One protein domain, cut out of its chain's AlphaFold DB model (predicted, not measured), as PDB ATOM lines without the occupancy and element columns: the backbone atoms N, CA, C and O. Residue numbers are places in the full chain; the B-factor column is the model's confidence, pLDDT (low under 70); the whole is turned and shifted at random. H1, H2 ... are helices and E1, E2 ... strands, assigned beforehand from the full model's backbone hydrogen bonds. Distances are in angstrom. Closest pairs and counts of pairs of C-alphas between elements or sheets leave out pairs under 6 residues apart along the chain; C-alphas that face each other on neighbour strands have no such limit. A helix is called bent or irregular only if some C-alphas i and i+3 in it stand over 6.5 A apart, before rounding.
ATOM      1  N   PHE A 138     -45.234   2.636  39.089       93.25
ATOM      2  CA  PHE A 138     -44.727   2.211  40.392       93.25
ATOM      3  C   PHE A 138     -45.852   2.098  41.431       93.25
ATOM      4  O   PHE A 138     -46.391   3.103  41.896       93.25
ATOM      5  N   PHE A 139     -46.185   0.873  41.828       96.06
ATOM      6  CA  PHE A 139     -47.137   0.568  42.890       96.06
ATOM      7  C   PHE A 139     -46.421   0.334  44.217       96.06
ATOM      8  O   PHE A 139     -45.399  -0.343  44.282       96.06
ATOM      9  N   VAL A 140     -47.015   0.831  45.300       96.31
ATOM     10  CA  VAL A 140     -46.596   0.515  46.670       96.31
ATOM     11  C   VAL A 140     -47.780  -0.085  47.399       96.31
ATOM     12  O   VAL A 140     -48.870   0.492  47.369       96.31
ATOM     13  N   ALA A 141     -47.551  -1.205  48.070       96.44
ATOM     14  CA  ALA A 141     -48.510  -1.857  48.946       96.44
ATOM     15  C   ALA A 141     -47.960  -1.863  50.373       96.44
ATOM     16  O   ALA A 141     -46.752  -2.000  50.589       96.44
ATOM     17  N   GLY A 142     -48.837  -1.722  51.362       96.19
ATOM     18  CA  GLY A 142     -48.418  -1.791  52.750       96.19
ATOM     19  C   GLY A 142     -49.558  -1.908  53.746       96.19
ATOM     20  O   GLY A 142     -50.700  -1.550  53.469       96.19
ATOM     21  N   GLY A 143     -49.196  -2.376  54.934       95.69
ATOM     22  CA  GLY A 143     -50.071  -2.639  56.066       95.69
ATOM     23  C   GLY A 143     -49.320  -2.566  57.400       95.69
ATOM     24  O   GLY A 143     -48.107  -2.327  57.470       95.69
ATOM     25  N   LEU A 144     -50.058  -2.738  58.496       95.56
ATOM     26  CA  LEU A 144     -49.510  -2.681  59.859       95.56
ATOM     27  C   LEU A 144     -48.878  -4.009  60.306       95.56
ATOM     28  O   LEU A 144     -48.124  -4.038  61.274       95.56
ATOM     29  N   SER A 145     -49.150  -5.095  59.586       95.44
ATOM     30  CA  SER A 145     -48.598  -6.434  59.808       95.44
ATOM     31  C   SER A 145     -48.237  -7.095  58.472       95.44
ATOM     32  O   SER A 145     -48.829  -6.718  57.454       95.44
ATOM     33  N   PRO A 146     -47.358  -8.116  58.455       96.12
ATOM     34  CA  PRO A 146     -47.048  -8.863  57.237       96.12
ATOM     35  C   PRO A 146     -48.301  -9.415  56.552       96.12
ATOM     36  O   PRO A 146     -48.445  -9.284  55.343       96.12
ATOM     37  N   ARG A 147     -49.248  -9.948  57.339       96.50
ATOM     38  CA  ARG A 147     -50.515 -10.495  56.838       96.50
ATOM     39  C   ARG A 147     -51.350  -9.436  56.123       96.50
ATOM     40  O   ARG A 147     -51.655  -9.599  54.954       96.50
ATOM     41  N   SER A 148     -51.639  -8.315  56.791       96.56
ATOM     42  CA  SER A 148     -52.409  -7.227  56.171       96.56
ATOM     43  C   SER A 148     -51.725  -6.651  54.928       96.56
ATOM     44  O   SER A 148     -52.399  -6.193  54.017       96.56
ATOM     45  N   SER A 149     -50.388  -6.641  54.889       96.38
ATOM     46  CA  SER A 149     -49.661  -6.178  53.707       96.38
ATOM     47  C   SER A 149     -49.746  -7.173  52.556       96.38
ATOM     48  O   SER A 149     -49.849  -6.736  51.417       96.38
ATOM     49  N   ALA A 150     -49.712  -8.477  52.842       96.38
ATOM     50  CA  ALA A 150     -49.894  -9.522  51.840       96.38
ATOM     51  C   ALA A 150     -51.293  -9.445  51.208       96.38
ATOM     52  O   ALA A 150     -51.387  -9.437  49.984       96.38
ATOM     53  N   ASP A 151     -52.340  -9.255  52.021       96.44
ATOM     54  CA  ASP A 151     -53.712  -9.063  51.529       96.44
ATOM     55  C   ASP A 151     -53.796  -7.836  50.591       96.44
ATOM     56  O   ASP A 151     -54.347  -7.908  49.496       96.44
ATOM     57  N   VAL A 152     -53.161  -6.712  50.962       96.38
ATOM     58  CA  VAL A 152     -53.117  -5.501  50.113       96.38
ATOM     59  C   VAL A 152     -52.310  -5.722  48.829       96.38
ATOM     60  O   VAL A 152     -52.653  -5.162  47.789       96.38
ATOM     61  N   VAL A 153     -51.230  -6.508  48.872       96.81
ATOM     62  CA  VAL A 153     -50.469  -6.878  47.668       96.81
ATOM     63  C   VAL A 153     -51.357  -7.674  46.713       96.81
ATOM     64  O   VAL A 153     -51.423  -7.327  45.535       96.81
ATOM     65  N   GLU A 154     -52.069  -8.687  47.207       96.19
ATOM     66  CA  GLU A 154     -52.983  -9.506  46.401       96.19
ATOM     67  C   GLU A 154     -54.124  -8.669  45.799       96.19
ATOM     68  O   GLU A 154     -54.421  -8.794  44.606       96.19
ATOM     69  N   ASP A 155     -54.691  -7.742  46.577       94.88
ATOM     70  CA  ASP A 155     -55.693  -6.785  46.103       94.88
ATOM     71  C   ASP A 155     -55.149  -5.905  44.973       94.88
ATOM     72  O   ASP A 155     -55.827  -5.700  43.962       94.88
ATOM     73  N   VAL A 156     -53.923  -5.381  45.111       94.88
ATOM     74  CA  VAL A 156     -53.286  -4.548  44.078       94.88
ATOM     75  C   VAL A 156     -53.014  -5.363  42.817       94.88
ATOM     76  O   VAL A 156     -53.323  -4.885  41.727       94.88
ATOM     77  N   VAL A 157     -52.490  -6.584  42.939       94.88
ATOM     78  CA  VAL A 157     -52.250  -7.478  41.794       94.88
ATOM     79  C   VAL A 157     -53.562  -7.773  41.067       94.88
ATOM     80  O   VAL A 157     -53.678  -7.480  39.876       94.88
ATOM     81  N   THR A 158     -54.583  -8.228  41.795       94.31
ATOM     82  CA  THR A 158     -55.914  -8.529  41.247       94.31
ATOM     83  C   THR A 158     -56.533  -7.309  40.567       94.31
ATOM     84  O   THR A 158     -57.150  -7.407  39.505       94.31
ATOM     85  N   MET A 159     -56.376  -6.135  41.177       91.69
ATOM     86  CA  MET A 159     -56.870  -4.876  40.642       91.69
ATOM     87  C   MET A 159     -56.160  -4.493  39.330       91.69
ATOM     88  O   MET A 159     -56.819  -4.027  38.400       91.69
ATOM     89  N   VAL A 160     -54.839  -4.671  39.241       91.62
ATOM     90  CA  VAL A 160     -54.053  -4.371  38.030       91.62
ATOM     91  C   VAL A 160     -54.387  -5.344  36.894       91.62
ATOM     92  O   VAL A 160     -54.504  -4.920  35.741       91.62
ATOM     93  N   GLU A 161     -54.602  -6.623  37.210       90.44
ATOM     94  CA  GLU A 161     -55.000  -7.655  36.244       90.44
ATOM     95  C   GLU A 161     -56.394  -7.406  35.662       90.44
ATOM     96  O   GLU A 161     -56.581  -7.479  34.448       90.44
ATOM     97  N   LYS A 162     -57.368  -7.058  36.514       90.81
ATOM     98  CA  LYS A 162     -58.752  -6.783  36.096       90.81
ATOM     99  C   LYS A 162     -58.924  -5.437  35.390       90.81
ATOM    100  O   LYS A 162     -59.971  -5.205  34.790       90.81
ATOM    101  N   GLN A 163     -57.942  -4.538  35.471       89.50
ATOM    102  CA  GLN A 163     -58.040  -3.218  34.859       89.50
ATOM    103  C   GLN A 163     -57.876  -3.299  33.336       89.50
ATOM    104  O   GLN A 163     -56.789  -3.602  32.830       89.50
ATOM    105  N   THR A 164     -58.945  -2.967  32.613       85.94
ATOM    106  CA  THR A 164     -58.980  -2.895  31.146       85.94
ATOM    107  C   THR A 164     -58.449  -1.563  30.614       85.94
ATOM    108  O   THR A 164     -57.802  -1.543  29.574       85.94
ATOM    109  N   GLU A 165     -58.670  -0.466  31.340       86.38
ATOM    110  CA  GLU A 165     -58.220   0.888  30.981       86.38
ATOM    111  C   GLU A 165     -56.851   1.163  31.624       86.38
ATOM    112  O   GLU A 165     -56.753   1.570  32.790       86.38
ATOM    113  N   LYS A 166     -55.765   0.874  30.897       83.56
ATOM    114  CA  LYS A 166     -54.388   0.909  31.430       83.56
ATOM    115  C   LYS A 166     -53.938   2.308  31.856       83.56
ATOM    116  O   LYS A 166     -53.173   2.443  32.806       83.56
ATOM    117  N   GLU A 167     -54.485   3.354  31.256       81.81
ATOM    118  CA  GLU A 167     -54.302   4.751  31.644       81.81
ATOM    119  C   GLU A 167     -54.738   5.043  33.094       81.81
ATOM    120  O   GLU A 167     -54.205   5.953  33.733       81.81
ATOM    121  N   LYS A 168     -55.643   4.238  33.677       86.31
ATOM    122  CA  LYS A 168     -56.071   4.391  35.080       86.31
ATOM    123  C   LYS A 168     -55.049   3.863  36.086       86.31
ATOM    124  O   LYS A 168     -55.128   4.226  37.265       86.31
ATOM    125  N   LEU A 169     -54.077   3.054  35.655       89.62
ATOM    126  CA  LEU A 169     -53.097   2.431  36.549       89.62
ATOM    127  C   LEU A 169     -52.278   3.469  37.325       89.62
ATOM    128  O   LEU A 169     -52.075   3.299  38.526       89.62
ATOM    129  N   ALA A 170     -51.889   4.584  36.699       88.94
ATOM    130  CA  ALA A 170     -51.142   5.650  37.375       88.94
ATOM    131  C   ALA A 170     -51.938   6.309  38.519       88.94
ATOM    132  O   ALA A 170     -51.400   6.588  39.599       88.94
ATOM    133  N   HIS A 171     -53.246   6.512  38.333       88.56
ATOM    134  CA  HIS A 171     -54.120   7.011  39.398       88.56
ATOM    135  C   HIS A 171     -54.238   6.004  40.546       88.56
ATOM    136  O   HIS A 171     -54.172   6.383  41.719       88.56
ATOM    137  N   MET A 172     -54.362   4.717  40.226       91.00
ATOM    138  CA  MET A 172     -54.457   3.645  41.221       91.00
ATOM    139  C   MET A 172     -53.159   3.515  42.025       91.00
ATOM    140  O   MET A 172     -53.202   3.466  43.255       91.00
ATOM    141  N   ALA A 173     -52.008   3.567  41.355       93.25
ATOM    142  CA  ALA A 173     -50.691   3.594  41.983       93.25
ATOM    143  C   ALA A 173     -50.527   4.791  42.926       93.25
ATOM    144  O   ALA A 173     -50.072   4.629  44.059       93.25
ATOM    145  N   THR A 174     -50.998   5.974  42.517       92.81
ATOM    146  CA  THR A 174     -50.994   7.177  43.365       92.81
ATOM    147  C   THR A 174     -51.800   6.967  44.651       92.81
ATOM    148  O   THR A 174     -51.347   7.326  45.741       92.81
ATOM    149  N   ILE A 175     -52.991   6.371  44.553       92.69
ATOM    150  CA  ILE A 175     -53.836   6.072  45.719       92.69
ATOM    151  C   ILE A 175     -53.153   5.038  46.623       92.69
ATOM    152  O   ILE A 175     -53.068   5.248  47.837       92.69
ATOM    153  N   SER A 176     -52.634   3.956  46.039       93.56
ATOM    154  CA  SER A 176     -51.943   2.885  46.764       93.56
ATOM    155  C   SER A 176     -50.707   3.404  47.505       93.56
ATOM    156  O   SER A 176     -50.529   3.146  48.699       93.56
ATOM    157  N   GLY A 177     -49.904   4.245  46.848       93.31
ATOM    158  CA  GLY A 177     -48.745   4.907  47.443       93.31
ATOM    159  C   GLY A 177     -49.113   5.803  48.625       93.31
ATOM    160  O   GLY A 177     -48.492   5.719  49.687       93.31
ATOM    161  N   ARG A 178     -50.172   6.614  48.493       94.31
ATOM    162  CA  ARG A 178     -50.651   7.485  49.582       94.31
ATOM    163  C   ARG A 178     -51.122   6.687  50.796       94.31
ATOM    164  O   ARG A 178     -50.779   7.049  51.919       94.31
ATOM    165  N   ARG A 179     -51.858   5.592  50.581       92.00
ATOM    166  CA  ARG A 179     -52.320   4.700  51.660       92.00
ATOM    167  C   ARG A 179     -51.159   3.988  52.355       92.00
ATOM    168  O   ARG A 179     -51.170   3.838  53.572       92.00
ATOM    169  N   SER A 180     -50.121   3.636  51.601       93.12
ATOM    170  CA  SER A 180     -48.951   2.921  52.120       93.12
ATOM    171  C   SER A 180     -47.988   3.801  52.931       93.12
ATOM    172  O   SER A 180     -47.184   3.276  53.701       93.12
ATOM    173  N   LYS A 181     -48.064   5.138  52.822       88.69
ATOM    174  CA  LYS A 181     -47.120   6.078  53.466       88.69
ATOM    175  C   LYS A 181     -47.021   5.921  54.989       88.69
ATOM    176  O   LYS A 181     -45.946   6.143  55.546       88.69
ATOM    177  N   GLY A 182     -48.114   5.551  55.657       89.38
ATOM    178  CA  GLY A 182     -48.169   5.352  57.112       89.38
ATOM    179  C   GLY A 182     -47.900   3.919  57.578       89.38
ATOM    180  O   GLY A 182     -47.932   3.659  58.776       89.38
ATOM    181  N   MET A 183     -47.655   2.988  56.655       94.19
ATOM    182  CA  MET A 183     -47.634   1.554  56.957       94.19
ATOM    183  C   MET A 183     -46.244   1.073  57.363       94.19
ATOM    184  O   MET A 183     -45.245   1.601  56.877       94.19
ATOM    185  N   THR A 184     -46.158   0.085  58.251       94.75
ATOM    186  CA  THR A 184     -44.873  -0.426  58.761       94.75
ATOM    187  C   THR A 184     -44.278  -1.483  57.843       94.75
ATOM    188  O   THR A 184     -43.075  -1.480  57.622       94.75
ATOM    189  N   TRP A 185     -45.110  -2.348  57.273       96.44
ATOM    190  CA  TRP A 185     -44.683  -3.400  56.357       96.44
ATOM    191  C   TRP A 185     -45.050  -2.999  54.942       96.44
ATOM    192  O   TRP A 185     -46.232  -2.772  54.672       96.44
ATOM    193  N   ARG A 186     -44.066  -2.895  54.049       96.44
ATOM    194  CA  ARG A 186     -44.285  -2.453  52.667       96.44
ATOM    195  C   ARG A 186     -43.592  -3.364  51.672       96.44
ATOM    196  O   ARG A 186     -42.576  -3.975  51.985       96.44
ATOM    197  N   SER A 187     -44.127  -3.387  50.464       96.75
ATOM    198  CA  SER A 187     -43.443  -3.863  49.267       96.75
ATOM    199  C   SER A 187     -43.843  -2.966  48.093       96.75
ATOM    200  O   SER A 187     -44.717  -2.098  48.216       96.75
ATOM    201  N   TYR A 188     -43.176  -3.135  46.963       96.56
ATOM    202  CA  TYR A 188     -43.435  -2.376  45.751       96.56
ATOM    203  C   TYR A 188     -43.499  -3.296  44.537       96.56
ATOM    204  O   TYR A 188     -42.891  -4.358  44.520       96.56
ATOM    205  N   GLY A 189     -44.221  -2.864  43.512       95.56
ATOM    206  CA  GLY A 189     -44.291  -3.540  42.226       95.56
ATOM    207  C   GLY A 189     -44.182  -2.508  41.118       95.56
ATOM    208  O   GLY A 189     -44.730  -1.414  41.232       95.56
ATOM    209  N   VAL A 190     -43.473  -2.841  40.046       94.00
ATOM    210  CA  VAL A 190     -43.412  -1.999  38.847       94.00
ATOM    211  C   VAL A 190     -44.162  -2.723  37.749       94.00
ATOM    212  O   VAL A 190     -43.775  -3.824  37.370       94.00
ATOM    213  N   TRP A 191     -45.248  -2.121  37.275       92.19
ATOM    214  CA  TRP A 191     -45.934  -2.574  36.073       92.19
ATOM    215  C   TRP A 191     -45.314  -1.869  34.867       92.19
ATOM    216  O   TRP A 191     -45.086  -0.665  34.935       92.19
ATOM    217  N   SER A 192     -45.064  -2.583  33.773       88.69
ATOM    218  CA  SER A 192     -44.644  -1.990  32.495       88.69
ATOM    219  C   SER A 192     -45.603  -2.412  31.375       88.69
ATOM    220  O   SER A 192     -46.065  -3.556  31.402       88.69
ATOM    221  N   PRO A 193     -45.881  -1.554  30.374       83.00
ATOM    222  CA  PRO A 193     -46.689  -1.928  29.211       83.00
ATOM    223  C   PRO A 193     -46.148  -3.148  28.454       83.00
ATOM    224  O   PRO A 193     -46.920  -3.938  27.919       83.00
ATOM    225  N   GLU A 194     -44.824  -3.320  28.440       82.38
ATOM    226  CA  GLU A 194     -44.134  -4.420  27.755       82.38
ATOM    227  C   GLU A 194     -44.047  -5.702  28.602       82.38
ATOM    228  O   GLU A 194     -43.584  -6.742  28.133       82.38
ATOM    229  N   GLN A 195     -44.470  -5.652  29.869       76.88
ATOM    230  CA  GLN A 195     -44.337  -6.782  30.780       76.88
ATOM    231  C   GLN A 195     -45.319  -7.904  30.425       76.88
ATOM    232  O   GLN A 195     -46.536  -7.747  30.511       76.88
ATOM    233  N   ALA A 196     -44.778  -9.089  30.137       64.62
ATOM    234  CA  ALA A 196     -45.556 -10.318  30.096       64.62
ATOM    235  C   ALA A 196     -45.781 -10.860  31.522       64.62
ATOM    236  O   ALA A 196     -44.829 -11.165  32.244       64.62
ATOM    237  N   GLY A 197     -47.046 -11.024  31.918       80.06
ATOM    238  CA  GLY A 197     -47.439 -11.695  33.163       80.06
ATOM    239  C   GLY A 197     -47.845 -10.765  34.318       80.06
ATOM    240  O   GLY A 197     -47.925  -9.549  34.146       80.06
ATOM    241  N   PRO A 198     -48.143 -11.344  35.497       85.56
ATOM    242  CA  PRO A 198     -48.698 -10.609  36.629       85.56
ATOM    243  C   PRO A 198     -47.687  -9.636  37.246       85.56
ATOM    244  O   PRO A 198     -46.469  -9.840  37.178       85.56
ATOM    245  N   LEU A 199     -48.207  -8.589  37.892       92.44
ATOM    246  CA  LEU A 199     -47.413  -7.650  38.682       92.44
ATOM    247  C   LEU A 199     -46.743  -8.396  39.844       92.44
ATOM    248  O   LEU A 199     -47.410  -9.083  40.613       92.44
ATOM    249  N   LYS A 200     -45.422  -8.249  39.982       93.69
ATOM    250  CA  LYS A 200     -44.645  -8.920  41.029       93.69
ATOM    251  C   LYS A 200     -44.222  -7.936  42.107       93.69
ATOM    252  O   LYS A 200     -43.787  -6.827  41.800       93.69
ATOM    253  N   PHE A 201     -44.305  -8.394  43.348       95.88
ATOM    254  CA  PHE A 201     -43.823  -7.697  44.532       95.88
ATOM    255  C   PHE A 201     -42.697  -8.529  45.166       95.88
ATOM    256  O   PHE A 201     -42.886  -9.733  45.346       95.88
ATOM    257  N   PRO A 202     -41.536  -7.934  45.493       95.56
ATOM    258  CA  PRO A 202     -40.534  -8.568  46.344       95.56
ATOM    259  C   PRO A 202     -41.065  -8.834  47.757       95.56
ATOM    260  O   PRO A 202     -42.146  -8.360  48.131       95.56
ATOM    261  N   ASP A 203     -40.261  -9.529  48.562       95.94
ATOM    262  CA  ASP A 203     -40.566  -9.778  49.970       95.94
ATOM    263  C   ASP A 203     -40.869  -8.483  50.734       95.94
ATOM    264  O   ASP A 203     -40.287  -7.420  50.498       95.94
ATOM    265  N   LEU A 204     -41.810  -8.587  51.673       96.31
ATOM    266  CA  LEU A 204     -42.195  -7.476  52.530       96.31
ATOM    267  C   LEU A 204     -41.024  -7.051  53.412       96.31
ATOM    268  O   LEU A 204     -40.405  -7.866  54.094       96.31
ATOM    269  N   VAL A 205     -40.800  -5.742  53.480       95.50
ATOM    270  CA  VAL A 205     -39.787  -5.144  54.348       95.50
ATOM    271  C   VAL A 205     -40.436  -4.305  55.441       95.50
ATOM    272  O   VAL A 205     -41.438  -3.614  55.221       95.50
ATOM    273  N   ILE A 206     -39.841  -4.344  56.633       94.81
ATOM    274  CA  ILE A 206     -40.166  -3.406  57.708       94.81
ATOM    275  C   ILE A 206     -39.525  -2.068  57.359       94.81
ATOM    276  O   ILE A 206     -38.305  -1.951  57.278       94.81
ATOM    277  N   VAL A 207     -40.352  -1.044  57.191       91.56
ATOM    278  CA  VAL A 207     -39.897   0.324  56.964       91.56
ATOM    279  C   VAL A 207     -39.832   1.051  58.309       91.56
ATOM    280  O   VAL A 207     -40.870   1.225  58.960       91.56
TER     281      VAL A 207
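AT A GLANCE: This is residues 138 to 207 of the 473 residues of an uncharacterized protein of Sphaerobolus stellatus (strain SS14) (UniProt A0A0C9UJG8). A ribbon of two antiparallel strands, E1 and E2, has two helices packed along it: H1 against both strands, H2 mainly against E1. The two helices run opposite ways at a shallow tilt of 13 degrees, and after E2 the stretch of residues 192 to 207, with no named element, folds back along the ribbon and ends in a short pairing with E2. The printed part has 70 residues, with two named helices and two named strands in the order E1 H1 H2 E2; the sheet's order is E1 - E2, and the class is mixed, helices and strands. The whole is compact, with a radius of gyration of the C-alphas of 11.5 A and spans of 30 by 21 by 16 A.

HOW THE PARTS SIT: E1, residues 138 to 143, is the antiparallel neighbour of E2, residues 185 to 191, with 157 degrees between their directions. N 139 and O 189, 2.8 A apart, and N 187 and O 141, 3.0 A apart, are within hydrogen-bond range. H1, residues 146 to 162, has 11 pairs of C-alphas within 8 A of E1, the closest being those of Gly 143 and Ser 149, 4.3 A apart. Its closest C-alphas to E2 are those of Pro 146 and Trp 185, 6.0 A apart. H2, residues 166 to 180, has 16 such pairs with E1, the closest being those of Phe 139 and Ala 173, 4.8 A apart. With E2 it has 1 pair, Ser 180 and Arg 186, whose C-alphas are 7.1 A apart. H1 and H2 are close but not clearly touching, their closest C-alphas being those of Val 160 and Leu 169, 7.0 A apart. Every O i to N i+4 pair in H1 is within hydrogen-bond range, and 9 of 11 are in H2. Residues 185 to 186 of E2 pair with residues 205 to 206, antiparallel.

IN THESE COORDINATES: E1 begins at C-alpha 138, (-44.727, 2.211, 40.392), and is 17.3 A long. H1 is 24.3 A long and H2 21.5 A. H2 is irregular, but only just: C-alphas 167 and 170 are 6.6 A apart. E2, 20.3 A long, ends at C-alpha 191, (-45.934, -2.574, 36.073).

THE WHOLE: The two C-alphas farthest apart, those of Leu 144 and Glu 194, are 32.6 A apart. The printed part has no cut. The links E1 to H1, H1 to H2 and H2 to E2 are tight. The mean pLDDT of the printed part is 92.0, and residue 196 is under 70.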